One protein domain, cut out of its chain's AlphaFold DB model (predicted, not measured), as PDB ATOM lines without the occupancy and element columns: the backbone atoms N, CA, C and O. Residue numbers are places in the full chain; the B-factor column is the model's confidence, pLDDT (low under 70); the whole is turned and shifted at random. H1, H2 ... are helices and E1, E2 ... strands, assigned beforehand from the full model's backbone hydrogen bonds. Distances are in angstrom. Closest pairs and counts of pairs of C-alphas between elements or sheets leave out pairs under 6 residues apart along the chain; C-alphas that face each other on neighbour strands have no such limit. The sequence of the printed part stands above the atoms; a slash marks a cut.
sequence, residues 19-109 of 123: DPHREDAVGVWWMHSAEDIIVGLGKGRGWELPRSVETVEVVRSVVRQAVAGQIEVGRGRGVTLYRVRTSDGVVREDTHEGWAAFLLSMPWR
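AT A GLANCE: This is residues 19 to 109 of the 123 residues of an uncharacterized protein of Cellulomonas marina (UniProt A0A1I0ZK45). Two small three-strand sheets stand one beyond the other, with the sheet E4 E5 E6 meeting the sheet E1 E2 E3 near Leu 41, the last residue of E2. The helix H1 covers one face of the sheet E1 E2 E3 and also reaches E5, while the short helix H2 and the tail after it lie at the far end of the second sheet. The printed part has 91 residues, with the named elements E1, E2, E3, H1, E4, E5, E6 and H2 in that order, and its class is mixed, helices and strands. Both sheets are antiparallel, in the orders E1 - E2 - E3 and E4 - E5 - E6. The whole is compact, with a radius of gyration of the C-alphas of 14.1 A and spans of 42 by 29 by 24 A.

IN THESE COORDINATES: E1, residues 28 to 32, begins with C-alpha 28 at (-23.967, -10.058, 33.240) and is 13.9 A long. E2 is residues 36 to 41, 16.9 A, and E3 is residues 47 to 50, 9.9 A. H1, residues 53 to 67, is 21.3 A long, with C-alpha 53 at (-19.897, 8.109, 34.671). E4 is residues 72 to 76, 13.2 A; E5 is residues 79 to 85, 20.3 A; E6 is residues 91 to 97, 19.7 A. H2, residues 99 to 102, is 5.6 A long and ends with C-alpha 102 at (-12.045, -25.810, 48.801).

HOW THE PARTS SIT: E1 E2 E3 and E4 E5 E6 are each a meander, each strand the antiparallel neighbour of the one before. E1 and E2 form a hairpin, with N 31 and O 38 within hydrogen-bond range at 2.8 A. E2 and E3 form another, with N 37 and O 49 at 2.8 A. H1 is on the sheet E1 E2 E3 at a height over the sheet of 9.6 A, making two layers, a helix on one face of a sheet. It is over E2 and only just over E1, with 3 of its C-alphas falling on E1, and runs along the strands at 13 degrees to E2 on the local plane. The closest C-alphas of E1 and H1, those of Val 28 and Val 63, are 6.5 A apart. H1 is also on the sheet E4 E5 E6; its closest C-alphas with E5, Val 62 and Val 84, are 6.9 A apart. The closest C-alphas of E2 and E6, Leu 41 and Asp 94, are 6.5 A apart. E1 is apart from E4, E5 and E6. The hairpin E4 and E5 has N 74 and O 81 within hydrogen-bond range at 2.8 A, and the hairpin E5 and E6 has N 82 and O 94 at 2.8 A. H2 only grazes this second sheet, with Val 79 and Ala 101 as its closest C-alphas with E5, 6.3 A apart. In H1 each O i to N i+4 pair is within hydrogen-bond range; H2 is too short for such a pair, and its one O i to N i+3 pair is within range.

THE WHOLE: The two C-alphas farthest apart, Ala 34 and Trp 108, are 43.2 A apart. The printed part, residues 19 to 109, has no cut, and the links between its named elements are tight. The mean pLDDT of the printed part is 88.1, and residues 98 to 109 are under 70.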
ATOM      1  N   ASP A  19     -29.619 -12.393  31.906       91.75
ATOM      2  CA  ASP A  19     -29.438 -13.829  31.704       91.75
ATOM      3  C   ASP A  19     -29.673 -14.212  30.228       91.75
ATOM      4  O   ASP A  19     -30.772 -13.999  29.702       91.75
ATOM      5  N   PRO A  20     -28.658 -14.719  29.506       91.44
ATOM      6  CA  PRO A  20     -28.827 -15.160  28.131       91.44
ATOM      7  C   PRO A  20     -29.586 -16.487  28.062       91.44
ATOM      8  O   PRO A  20     -29.380 -17.388  28.866       91.44
ATOM      9  N   HIS A  21     -30.396 -16.668  27.019       90.75
ATOM     10  CA  HIS A  21     -31.080 -17.947  26.786       90.75
ATOM     11  C   HIS A  21     -30.113 -19.089  26.431       90.75
ATOM     12  O   HIS A  21     -30.408 -20.260  26.671       90.75
ATOM     13  N   ARG A  22     -28.954 -18.761  25.844       90.31
ATOM     14  CA  ARG A  22     -27.925 -19.734  25.473       90.31
ATOM     15  C   ARG A  22     -27.079 -20.148  26.672       90.31
ATOM     16  O   ARG A  22     -26.411 -19.315  27.279       90.31
ATOM     17  N   GLU A  23     -26.981 -21.453  26.911       86.75
ATOM     18  CA  GLU A  23     -26.186 -22.020  28.012       86.75
ATOM     19  C   GLU A  23     -24.669 -21.750  27.911       86.75
ATOM     20  O   GLU A  23     -23.951 -21.816  28.911       86.75
ATOM     21  N   ASP A  24     -24.155 -21.488  26.706       89.94
ATOM     22  CA  ASP A  24     -22.738 -21.211  26.445       89.94
ATOM     23  C   ASP A  24     -22.390 -19.710  26.420       89.94
ATOM     24  O   ASP A  24     -21.208 -19.360  26.323       89.94
ATOM     25  N   ALA A  25     -23.389 -18.835  26.559       93.88
ATOM     26  CA  ALA A  25     -23.204 -17.406  26.773       93.88
ATOM     27  C   ALA A  25     -23.003 -17.092  28.267       93.88
ATOM     28  O   ALA A  25     -23.301 -17.895  29.152       93.88
ATOM     29  N   VAL A  26     -22.442 -15.919  28.565       95.44
ATOM     30  CA  VAL A  26     -22.155 -15.493  29.942       95.44
ATOM     31  C   VAL A  26     -23.088 -14.361  30.328       95.44
ATOM     32  O   VAL A  26     -23.005 -13.291  29.735       95.44
ATOM     33  N   GLY A  27     -23.916 -14.597  31.348       95.12
ATOM     34  CA  GLY A  27     -24.751 -13.567  31.959       95.12
ATOM     35  C   GLY A  27     -23.942 -12.429  32.569       95.12
ATOM     36  O   GLY A  27     -22.796 -12.610  32.990       95.12
ATOM     37  N   VAL A  28     -24.550 -11.251  32.624       96.88
ATOM     38  CA  VAL A  28     -23.967 -10.058  33.240       96.88
ATOM     39  C   VAL A  28     -24.957  -9.530  34.250       96.88
ATOM     40  O   VAL A  28     -26.121  -9.330  33.919       96.88
ATOM     41  N   TRP A  29     -24.478  -9.229  35.446       96.00
ATOM     42  CA  TRP A  29     -25.294  -8.615  36.479       96.00
ATOM     43  C   TRP A  29     -24.582  -7.403  37.062       96.00
ATOM     44  O   TRP A  29     -23.352  -7.292  37.028       96.00
ATOM     45  N   TRP A  30     -25.359  -6.470  37.593       96.25
ATOM     46  CA  TRP A  30     -24.821  -5.387  38.399       96.25
ATOM     47  C   TRP A  30     -25.795  -4.972  39.490       96.25
ATOM     48  O   TRP A  30     -27.003  -5.163  39.386       96.25
ATOM     49  N   MET A  31     -25.244  -4.373  40.533       93.88
ATOM     50  CA  MET A  31     -25.959  -3.781  41.653       93.88
ATOM     51  C   MET A  31     -25.387  -2.392  41.912       93.88
ATOM     52  O   MET A  31     -24.216  -2.155  41.614       93.88
ATOM     53  N   HIS A  32     -26.165  -1.473  42.477       91.62
ATOM     54  CA  HIS A  32     -25.630  -0.171  42.871       91.62
ATOM     55  C   HIS A  32     -26.131   0.306  44.229       91.62
ATOM     56  O   HIS A  32     -27.290   0.112  44.587       91.62
ATOM     57  N   SER A  33     -25.261   1.018  44.936       89.06
ATOM     58  CA  SER A  33     -25.564   1.802  46.132       89.06
ATOM     59  C   SER A  33     -25.438   3.300  45.818       89.06
ATOM     60  O   SER A  33     -25.293   3.696  44.655       89.06
ATOM     61  N   ALA A  34     -25.509   4.156  46.840       88.88
ATOM     62  CA  ALA A  34     -25.218   5.581  46.695       88.88
ATOM     63  C   ALA A  34     -23.756   5.849  46.285       88.88
ATOM     64  O   ALA A  34     -23.494   6.824  45.579       88.88
ATOM     65  N   GLU A  35     -22.829   4.974  46.679       90.94
ATOM     66  CA  GLU A  35     -21.382   5.190  46.552       90.94
ATOM     67  C   GLU A  35     -20.739   4.303  45.483       90.94
ATOM     68  O   GLU A  35     -19.802   4.746  44.820       90.94
ATOM     69  N   ASP A  36     -21.295   3.114  45.230       92.56
ATOM     70  CA  ASP A  36     -20.640   2.079  44.432       92.56
ATOM     71  C   ASP A  36     -21.573   1.403  43.422       92.56
ATOM     72  O   ASP A  36     -22.803   1.411  43.531       92.56
ATOM     73  N   ILE A  37     -20.954   0.788  42.418       94.12
ATOM     74  CA  ILE A  37     -21.565  -0.126  41.461       94.12
ATOM     75  C   ILE A  37     -20.760  -1.424  41.504       94.12
ATOM     76  O   ILE A  37     -19.561  -1.430  41.228       94.12
ATOM     77  N   ILE A  38     -21.427  -2.533  41.807       94.56
ATOM     78  CA  ILE A  38     -20.843  -3.873  41.739       94.56
ATOM     79  C   ILE A  38     -21.253  -4.488  40.409       94.56
ATOM     80  O   ILE A  38     -22.443  -4.555  40.120       94.56
ATOM     81  N   VAL A  39     -20.297  -4.938  39.601       95.56
ATOM     82  CA  VAL A  39     -20.548  -5.551  38.283       95.56
ATOM     83  C   VAL A  39     -19.946  -6.941  38.264       95.56
ATOM     84  O   VAL A  39     -18.774  -7.072  38.597       95.56
ATOM     85  N   GLY A  40     -20.689  -7.961  37.848       95.62
ATOM     86  CA  GLY A  40     -20.184  -9.330  37.799       95.62
ATOM     87  C   GLY A  40     -20.558 -10.088  36.536       95.62
ATOM     88  O   GLY A  40     -21.423  -9.684  35.755       95.62
ATOM     89  N   LEU A  41     -19.843 -11.195  36.332       96.62
ATOM     90  CA  LEU A  41     -20.009 -12.090  35.189       96.62
ATOM     91  C   LEU A  41     -20.461 -13.471  35.652       96.62
ATOM     92  O   LEU A  41     -19.822 -14.092  36.501       96.62
ATOM     93  N   GLY A  42     -21.533 -13.988  35.056       93.19
ATOM     94  CA  GLY A  42     -22.110 -15.284  35.395       93.19
ATOM     95  C   GLY A  42     -22.288 -15.443  36.906       93.19
ATOM     96  O   GLY A  42     -22.965 -14.654  37.554       93.19
ATOM     97  N   LYS A  43     -21.631 -16.455  37.483       91.06
ATOM     98  CA  LYS A  43     -21.669 -16.741  38.933       91.06
ATOM     99  C   LYS A  43     -20.475 -16.169  39.702       91.06
ATOM    100  O   LYS A  43     -20.165 -16.643  40.800       91.06
ATOM    101  N   GLY A  44     -19.749 -15.243  39.085       90.75
ATOM    102  CA  GLY A  44     -18.626 -14.552  39.691       90.75
ATOM    103  C   GLY A  44     -19.036 -13.702  40.894       90.75
ATOM    104  O   GLY A  44     -20.218 -13.543  41.197       90.75
ATOM    105  N   ARG A  45     -18.040 -13.192  41.615       90.69
ATOM    106  CA  ARG A  45     -18.235 -12.342  42.798       90.69
ATOM    107  C   ARG A  45     -18.526 -10.892  42.426       90.69
ATOM    108  O   ARG A  45     -19.108 -10.176  43.234       90.69
ATOM    109  N   GLY A  46     -18.118 -10.490  41.227       93.19
ATOM    110  CA  GLY A  46     -18.171  -9.122  40.756       93.19
ATOM    111  C   GLY A  46     -17.053  -8.232  41.297       93.19
ATOM    112  O   GLY A  46     -16.302  -8.585  42.208       93.19
ATOM    113  N   TRP A  47     -16.944  -7.060  40.685       94.94
ATOM    114  CA  TRP A  47     -16.013  -5.999  41.032       94.94
ATOM    115  C   TRP A  47     -16.790  -4.815  41.572       94.94
ATOM    116  O   TRP A  47     -17.697  -4.323  40.905       94.94
ATOM    117  N   GLU A  48     -16.395  -4.344  42.743       94.88
ATOM    118  CA  GLU A  48     -16.882  -3.095  43.307       94.88
ATOM    119  C   GLU A  48     -16.116  -1.928  42.682       94.88
ATOM    120  O   GLU A  48     -14.882  -1.905  42.660       94.88
ATOM    121  N   LEU A  49     -16.860  -1.001  42.092       94.25
ATOM    122  CA  LEU A  49     -16.339   0.161  41.394       94.25
ATOM    123  C   LEU A  49     -17.037   1.416  41.926       94.25
ATOM    124  O   LEU A  49     -18.247   1.371  42.142       94.25
ATOM    125  N   PRO A  50     -16.333   2.555  42.040       95.19
ATOM    126  CA  PRO A  50     -16.959   3.798  42.471       95.19
ATOM    127  C   PRO A  50     -18.118   4.182  41.552       95.19
ATOM    128  O   PRO A  50     -18.034   4.030  40.328       95.19
ATOM    129  N   ARG A  51     -19.189   4.747  42.106       93.00
ATOM    130  CA  ARG A  51     -20.323   5.251  41.330       93.00
ATOM    131  C   ARG A  51     -19.921   6.508  40.559       93.00
ATOM    132  O   ARG A  51     -19.955   7.624  41.071       93.00
ATOM    133  N   SER A  52     -19.573   6.327  39.290       94.62
ATOM    134  CA  SER A  52     -19.201   7.415  38.387       94.62
ATOM    135  C   SER A  52     -19.684   7.177  36.953       94.62
ATOM    136  O   SER A  52     -20.152   6.090  36.600       94.62
ATOM    137  N   VAL A  53     -19.571   8.204  36.105       95.12
ATOM    138  CA  VAL A  53     -19.897   8.109  34.671       95.12
ATOM    139  C   VAL A  53     -18.984   7.098  33.971       95.12
ATOM    140  O   VAL A  53     -19.440   6.321  33.135       95.12
ATOM    141  N   GLU A  54     -17.710   7.053  34.353       94.25
ATOM    142  CA  GLU A  54     -16.722   6.106  33.837       94.25
ATOM    143  C   GLU A  54     -17.117   4.663  34.168       94.25
ATOM    144  O   GLU A  54     -17.053   3.790  33.302       94.25
ATOM    145  N   THR A  55     -17.610   4.411  35.384       94.56
ATOM    146  CA  THR A  55     -18.101   3.085  35.784       94.56
ATOM    147  C   THR A  55     -19.339   2.664  34.996       94.56
ATOM    148  O   THR A  55     -19.459   1.502  34.607       94.56
ATOM    149  N   VAL A  56     -20.239   3.594  34.664       94.62
ATOM    150  CA  VAL A  56     -21.370   3.298  33.766       94.62
ATOM    151  C   VAL A  56     -20.879   2.897  32.369       94.62
ATOM    152  O   VAL A  56     -21.430   1.975  31.763       94.62
ATOM    153  N   GLU A  57     -19.823   3.528  31.853       95.81
ATOM    154  CA  GLU A  57     -19.212   3.113  30.584       95.81
ATOM    155  C   GLU A  57     -18.538   1.740  30.672       95.81
ATOM    156  O   GLU A  57     -18.615   0.964  29.713       95.81
ATOM    157  N   VAL A  58     -17.957   1.394  31.825       95.56
ATOM    158  CA  VAL A  58     -17.472   0.035  32.103       95.56
ATOM    159  C   VAL A  58     -18.627  -0.966  32.032       95.56
ATOM    160  O   VAL A  58     -18.530  -1.920  31.262       95.56
ATOM    161  N   VAL A  59     -19.745  -0.726  32.728       95.62
ATOM    162  CA  VAL A  59     -20.943  -1.596  32.681       95.62
ATOM    163  C   VAL A  59     -21.419  -1.784  31.240       95.62
ATOM    164  O   VAL A  59     -21.575  -2.912  30.769       95.62
ATOM    165  N   ARG A  60     -21.581  -0.689  30.487       96.38
ATOM    166  CA  ARG A  60     -21.995  -0.736  29.074       96.38
ATOM    167  C   ARG A  60     -21.014  -1.532  28.215       96.38
ATOM    168  O   ARG A  60     -21.432  -2.274  27.328       96.38
ATOM    169  N   SER A  61     -19.712  -1.375  28.448       96.69
ATOM    170  CA  SER A  61     -18.667  -2.112  27.738       96.69
ATOM    171  C   SER A  61     -18.694  -3.607  28.051       96.69
ATOM    172  O   SER A  61     -18.490  -4.399  27.128       96.69
ATOM    173  N   VAL A  62     -18.970  -3.988  29.301       96.69
ATOM    174  CA  VAL A  62     -19.134  -5.389  29.711       96.69
ATOM    175  C   VAL A  62     -20.354  -6.000  29.027       96.69
ATOM    176  O   VAL A  62     -20.216  -7.024  28.364       96.69
ATOM    177  N   VAL A  63     -21.516  -5.339  29.087       96.00
ATOM    178  CA  VAL A  63     -22.748  -5.819  28.436       96.00
ATOM    179  C   VAL A  63     -22.550  -5.996  26.929       96.00
ATOM    180  O   VAL A  63     -22.891  -7.041  26.381       96.00
ATOM    181  N   ARG A  64     -21.935  -5.023  26.241       95.69
ATOM    182  CA  ARG A  64     -21.651  -5.140  24.797       95.69
ATOM    183  C   ARG A  64     -20.763  -6.339  24.468       95.69
ATOM    184  O   ARG A  64     -21.011  -7.015  23.474       95.69
ATOM    185  N   GLN A  65     -19.741  -6.597  25.280       95.81
ATOM    186  CA  GLN A  65     -18.849  -7.740  25.071       95.81
ATOM    187  C   GLN A  65     -19.530  -9.070  25.369       95.81
ATOM    188  O   GLN A  65     -19.321 -10.015  24.616       95.81
ATOM    189  N   ALA A  66     -20.368  -9.141  26.403       94.88
ATOM    190  CA  ALA A  66     -21.165 -10.328  26.694       94.88
ATOM    191  C   ALA A  66     -22.090 -10.674  25.524       94.88
ATOM    192  O   ALA A  66     -22.034 -11.782  24.995       94.88
ATOM    193  N   VAL A  67     -22.845  -9.684  25.036       95.31
ATOM    194  CA  VAL A  67     -23.732  -9.835  23.873       95.31
ATOM    195  C   VAL A  67     -22.958 -10.286  22.633       95.31
ATOM    196  O   VAL A  67     -23.448 -11.107  21.862       95.31
ATOM    197  N   ALA A  68     -21.734  -9.789  22.441       94.44
ATOM    198  CA  ALA A  68     -20.883 -10.158  21.313       94.44
ATOM    199  C   ALA A  68     -20.117 -11.485  21.490       94.44
ATOM    200  O   ALA A  68     -19.427 -11.888  20.553       94.44
ATOM    201  N   GLY A  69     -20.206 -12.154  22.645       94.94
ATOM    202  CA  GLY A  69     -19.456 -13.386  22.922       94.94
ATOM    203  C   GLY A  69     -17.952 -13.155  23.094       94.94
ATOM    204  O   GLY A  69     -17.139 -13.999  22.750       94.94
ATOM    205  N   GLN A  70     -17.558 -11.979  23.581       95.56
ATOM    206  CA  GLN A  70     -16.155 -11.568  23.731       95.56
ATOM    207  C   GLN A  70     -15.633 -11.715  25.166       95.56
ATOM    208  O   GLN A  70     -14.588 -11.165  25.511       95.56
ATOM    209  N   ILE A  71     -16.370 -12.423  26.023       96.31
ATOM    210  CA  ILE A  71     -15.911 -12.777  27.367       96.31
ATOM    211  C   ILE A  71     -15.118 -14.076  27.276       96.31
ATOM    212  O   ILE A  71     -15.642 -15.095  26.834       96.31
ATOM    213  N   GLU A  72     -13.881 -14.060  27.759       96.25
ATOM    214  CA  GLU A  72     -13.069 -15.263  27.895       96.25
ATOM    215  C   GLU A  72     -13.508 -16.033  29.151       96.25
ATOM    216  O   GLU A  72     -13.554 -15.483  30.255       96.25
ATOM    217  N   VAL A  73     -13.795 -17.327  29.004       95.00
ATOM    218  CA  VAL A  73     -14.192 -18.220  30.097       95.00
ATOM    219  C   VAL A  73     -13.141 -19.304  30.290       95.00
ATOM    220  O   VAL A  73     -12.992 -20.229  29.486       95.00
ATOM    221  N   GLY A  74     -12.432 -19.215  31.408       92.50
ATOM    222  CA  GLY A  74     -11.546 -20.249  31.906       92.50
ATOM    223  C   GLY A  74     -12.336 -21.246  32.744       92.50
ATOM    224  O   GLY A  74     -12.926 -20.878  33.756       92.50
ATOM    225  N   ARG A  75     -12.323 -22.530  32.383       89.31
ATOM    226  CA  ARG A  75     -12.920 -23.593  33.208       89.31
ATOM    227  C   ARG A  75     -11.837 -24.507  33.771       89.31
ATOM    228  O   ARG A  75     -11.006 -25.047  33.036       89.31
ATOM    229  N   GLY A  76     -11.853 -24.659  35.092       83.81
ATOM    230  CA  GLY A  76     -11.018 -25.568  35.869       83.81
ATOM    231  C   GLY A  76     -11.873 -26.462  36.770       83.81
ATOM    232  O   GLY A  76     -13.099 -26.364  36.809       83.81
ATOM    233  N   ARG A  77     -11.236 -27.371  37.512       82.19
ATOM    234  CA  ARG A  77     -11.960 -28.267  38.424       82.19
ATOM    235  C   ARG A  77     -12.506 -27.472  39.615       82.19
ATOM    236  O   ARG A  77     -11.746 -27.126  40.509       82.19
ATOM    237  N   GLY A  78     -13.813 -27.210  39.619       79.50
ATOM    238  CA  GLY A  78     -14.495 -26.475  40.690       79.50
ATOM    239  C   GLY A  78     -14.306 -24.956  40.653       79.50
ATOM    240  O   GLY A  78     -14.794 -24.285  41.553       79.50
ATOM    241  N   VAL A  79     -13.635 -24.417  39.630       86.19
ATOM    242  CA  VAL A  79     -13.374 -22.978  39.473       86.19
ATOM    243  C   VAL A  79     -13.718 -22.554  38.052       86.19
ATOM    244  O   VAL A  79     -13.323 -23.219  37.090       86.19
ATOM    245  N   THR A  80     -14.422 -21.435  37.923       90.62
ATOM    246  CA  THR A  80     -14.616 -20.730  36.651       90.62
ATOM    247  C   THR A  80     -14.023 -19.335  36.780       90.62
ATOM    248  O   THR A  80     -14.353 -18.627  37.728       90.62
ATOM    249  N   LEU A  81     -13.144 -18.961  35.853       93.19
ATOM    250  CA  LEU A  81     -12.676 -17.586  35.697       93.19
ATOM    251  C   LEU A  81     -13.350 -16.977  34.480       93.19
ATOM    252  O   LEU A  81     -13.491 -17.631  33.447       93.19
ATOM    253  N   TYR A  82     -13.705 -15.714  34.604       95.38
ATOM    254  CA  TYR A  82     -14.209 -14.890  33.525       95.38
ATOM    255  C   TYR A  82     -13.232 -13.753  33.307       95.38
ATOM    256  O   TYR A  82     -12.683 -13.224  34.272       95.38
ATOM    257  N   ARG A  83     -13.025 -13.358  32.057       96.81
ATOM    258  CA  ARG A  83     -12.185 -12.219  31.720       96.81
ATOM    259  C   ARG A  83     -12.834 -11.384  30.627       96.81
ATOM    260  O   ARG A  83     -13.342 -11.914  29.645       96.81
ATOM    261  N   VAL A  84     -12.790 -10.068  30.802       96.50
ATOM    262  CA  VAL A  84     -13.354  -9.098  29.858       96.50
ATOM    263  C   VAL A  84     -12.446  -7.874  29.759       96.50
ATOM    264  O   VAL A  84     -11.884  -7.430  30.763       96.50
ATOM    265  N   ARG A  85     -12.273  -7.324  28.549       95.06
ATOM    266  CA  ARG A  85     -11.484  -6.100  28.337       95.06
ATOM    267  C   ARG A  85     -12.406  -4.898  28.263       95.06
ATOM    268  O   ARG A  85     -13.066  -4.666  27.264       95.06
ATOM    269  N   THR A  86     -12.442  -4.099  29.301       91.69
ATOM    270  CA  THR A  86     -13.364  -2.966  29.427       91.69
ATOM    271  C   THR A  86     -12.894  -1.724  28.668       91.69
ATOM    272  O   THR A  86     -11.774  -1.657  28.158       91.69
ATOM    273  N   SER A  87     -13.773  -0.724  28.570       87.75
ATOM    274  CA  SER A  87     -13.560   0.521  27.813       87.75
ATOM    275  C   SER A  87     -12.392   1.374  28.308       87.75
ATOM    276  O   SER A  87     -11.809   2.114  27.521       87.75
ATOM    277  N   ASP A  88     -12.027   1.253  29.580       88.25
ATOM    278  CA  ASP A  88     -10.839   1.870  30.181       88.25
ATOM    279  C   ASP A  88      -9.524   1.157  29.799       88.25
ATOM    280  O   ASP A  88      -8.453   1.525  30.272       88.25
ATOM    281  N   GLY A  89      -9.591   0.130  28.943       89.19
ATOM    282  CA  GLY A  89      -8.445  -0.662  28.496       89.19
ATOM    283  C   GLY A  89      -7.990  -1.720  29.500       89.19
ATOM    284  O   GLY A  89      -7.060  -2.476  29.208       89.19
ATOM    285  N   VAL A  90      -8.644  -1.809  30.661       92.44
ATOM    286  CA  VAL A  90      -8.308  -2.773  31.708       92.44
ATOM    287  C   VAL A  90      -8.881  -4.143  31.358       92.44
ATOM    288  O   VAL A  90      -9.980  -4.282  30.827       92.44
ATOM    289  N   VAL A  91      -8.120  -5.187  31.665       95.00
ATOM    290  CA  VAL A  91      -8.614  -6.562  31.647       95.00
ATOM    291  C   VAL A  91      -9.079  -6.892  33.059       95.00
ATOM    292  O   VAL A  91      -8.264  -6.931  33.979       95.00
ATOM    293  N   ARG A  92     -10.386  -7.090  33.235       94.69
ATOM    294  CA  ARG A  92     -10.986  -7.445  34.524       94.69
ATOM    295  C   ARG A  92     -11.247  -8.945  34.582       94.69
ATOM    296  O   ARG A  92     -11.714  -9.522  33.601       94.69
ATOM    297  N   GLU A  93     -10.939  -9.553  35.725       94.81
ATOM    298  CA  GLU A  93     -11.113 -10.987  35.970       94.81
ATOM    299  C   GLU A  93     -12.111 -11.229  37.100       94.81
ATOM    300  O   GLU A  93     -11.954 -10.667  38.181       94.81
ATOM    301  N   ASP A  94     -13.119 -12.066  36.866       92.44
ATOM    302  CA  ASP A  94     -14.095 -12.484  37.875       92.44
ATOM    303  C   ASP A  94     -13.965 -13.987  38.131       92.44
ATOM    304  O   ASP A  94     -13.561 -14.748  37.250       92.44
ATOM    305  N   THR A  95     -14.285 -14.435  39.342       91.38
ATOM    306  CA  THR A  95     -14.091 -15.828  39.755       91.38
ATOM    307  C   THR A  95     -15.329 -16.383  40.427       91.38
ATOM    308  O   THR A  95     -15.840 -15.818  41.392       91.38
ATOM    309  N   HIS A  96     -15.744 -17.560  39.971       87.19
ATOM    310  CA  HIS A  96     -16.665 -18.427  40.686       87.19
ATOM    311  C   HIS A  96     -15.920 -19.652  41.225       87.19
ATOM    312  O   HIS A  96     -15.396 -20.455  40.447       87.19
ATOM    313  N   GLU A  97     -15.913 -19.830  42.545       82.12
ATOM    314  CA  GLU A  97     -15.379 -21.021  43.210       82.12
ATOM    315  C   GLU A  97     -16.533 -21.847  43.785       82.12
ATOM    316  O   GLU A  97     -17.276 -21.397  44.657       82.12
ATOM    317  N   GLY A  98     -16.694 -23.074  43.296       65.38
ATOM    318  CA  GLY A  98     -17.610 -24.041  43.888       65.38
ATOM    319  C   GLY A  98     -16.994 -24.709  45.119       65.38
ATOM    320  O   GLY A  98     -15.777 -24.769  45.273       65.38
ATOM    321  N   TRP A  99     -17.830 -25.319  45.961       60.09
ATOM    322  CA  TRP A  99     -17.407 -26.042  47.175       60.09
ATOM    323  C   TRP A  99     -16.301 -27.096  46.940       60.09
ATOM    324  O   TRP A  99     -15.484 -27.358  47.821       60.09
ATOM    325  N   ALA A 100     -16.224 -27.669  45.734       58.50
ATOM    326  CA  ALA A 100     -15.185 -28.619  45.339       58.50
ATOM    327  C   ALA A 100     -13.777 -27.997  45.195       58.50
ATOM    328  O   ALA A 100     -12.795 -28.732  45.278       58.50
ATOM    329  N   ALA A 101     -13.661 -26.678  44.996       56.00
ATOM    330  CA  ALA A 101     -12.376 -25.972  44.965       56.00
ATOM    331  C   ALA A 101     -11.711 -25.948  46.352       56.00
ATOM    332  O   ALA A 101     -10.500 -26.129  46.463       56.00
ATOM    333  N   PHE A 102     -12.515 -25.827  47.413       52.50
ATOM    334  CA  PHE A 102     -12.045 -25.810  48.801       52.50
ATOM    335  C   PHE A 102     -11.396 -27.137  49.229       52.50
ATOM    336  O   PHE A 102     -10.430 -27.149  49.986       52.50
ATOM    337  N   LEU A 103     -11.887 -28.266  48.707       53.03
ATOM    338  CA  LEU A 103     -11.379 -29.605  49.036       53.03
ATOM    339  C   LEU A 103     -10.128 -30.007  48.235       53.03
ATOM    340  O   LEU A 103      -9.575 -31.082  48.465       53.03
ATOM    341  N   LEU A 104      -9.689 -29.188  47.274       55.72
ATOM    342  CA  LEU A 104      -8.666 -29.558  46.297       55.72
ATOM    343  C   LEU A 104      -7.612 -28.456  46.126       55.72
ATOM    344  O   LEU A 104      -7.324 -28.022  45.011       55.72
ATOM    345  N   SER A 105      -6.956 -28.062  47.218       52.22
ATOM    346  CA  SER A 105      -5.689 -27.320  47.178       52.22
ATOM    347  C   SER A 105      -4.531 -28.246  46.762       52.22
ATOM    348  O   SER A 105      -3.598 -28.513  47.516       52.22
ATOM    349  N   MET A 106      -4.598 -28.807  45.550       58.59
ATOM    350  CA  MET A 106      -3.533 -29.673  45.041       58.59
ATOM    351  C   MET A 106      -2.340 -28.861  44.504       58.59
ATOM    352  O   MET A 106      -2.544 -27.850  43.830       58.59
ATOM    353  N   PRO A 107      -1.096 -29.347  44.690       55.50
ATOM    354  CA  PRO A 107       0.119 -28.705  44.169       55.50
ATOM    355  C   PRO A 107       0.221 -28.716  42.631       55.50
ATOM    356  O   PRO A 107       1.062 -28.030  42.057       55.50
ATOM    357  N   TRP A 108      -0.663 -29.446  41.945       53.56
ATOM    358  CA  TRP A 108      -0.769 -29.503  40.488       53.56
ATOM    359  C   TRP A 108      -2.064 -28.802  40.066       53.56
ATOM    360  O   TRP A 108      -3.111 -29.441  39.962       53.56
ATOM    361  N   ARG A 109      -2.022 -27.479  39.856       59.03
ATOM    362  CA  ARG A 109      -3.164 -26.726  39.305       59.03
ATOM    363  C   ARG A 109      -3.537 -27.336  37.946       59.03
ATOM    364  O   ARG A 109      -2.723 -27.251  37.021       59.03
TER     365      ARG A 109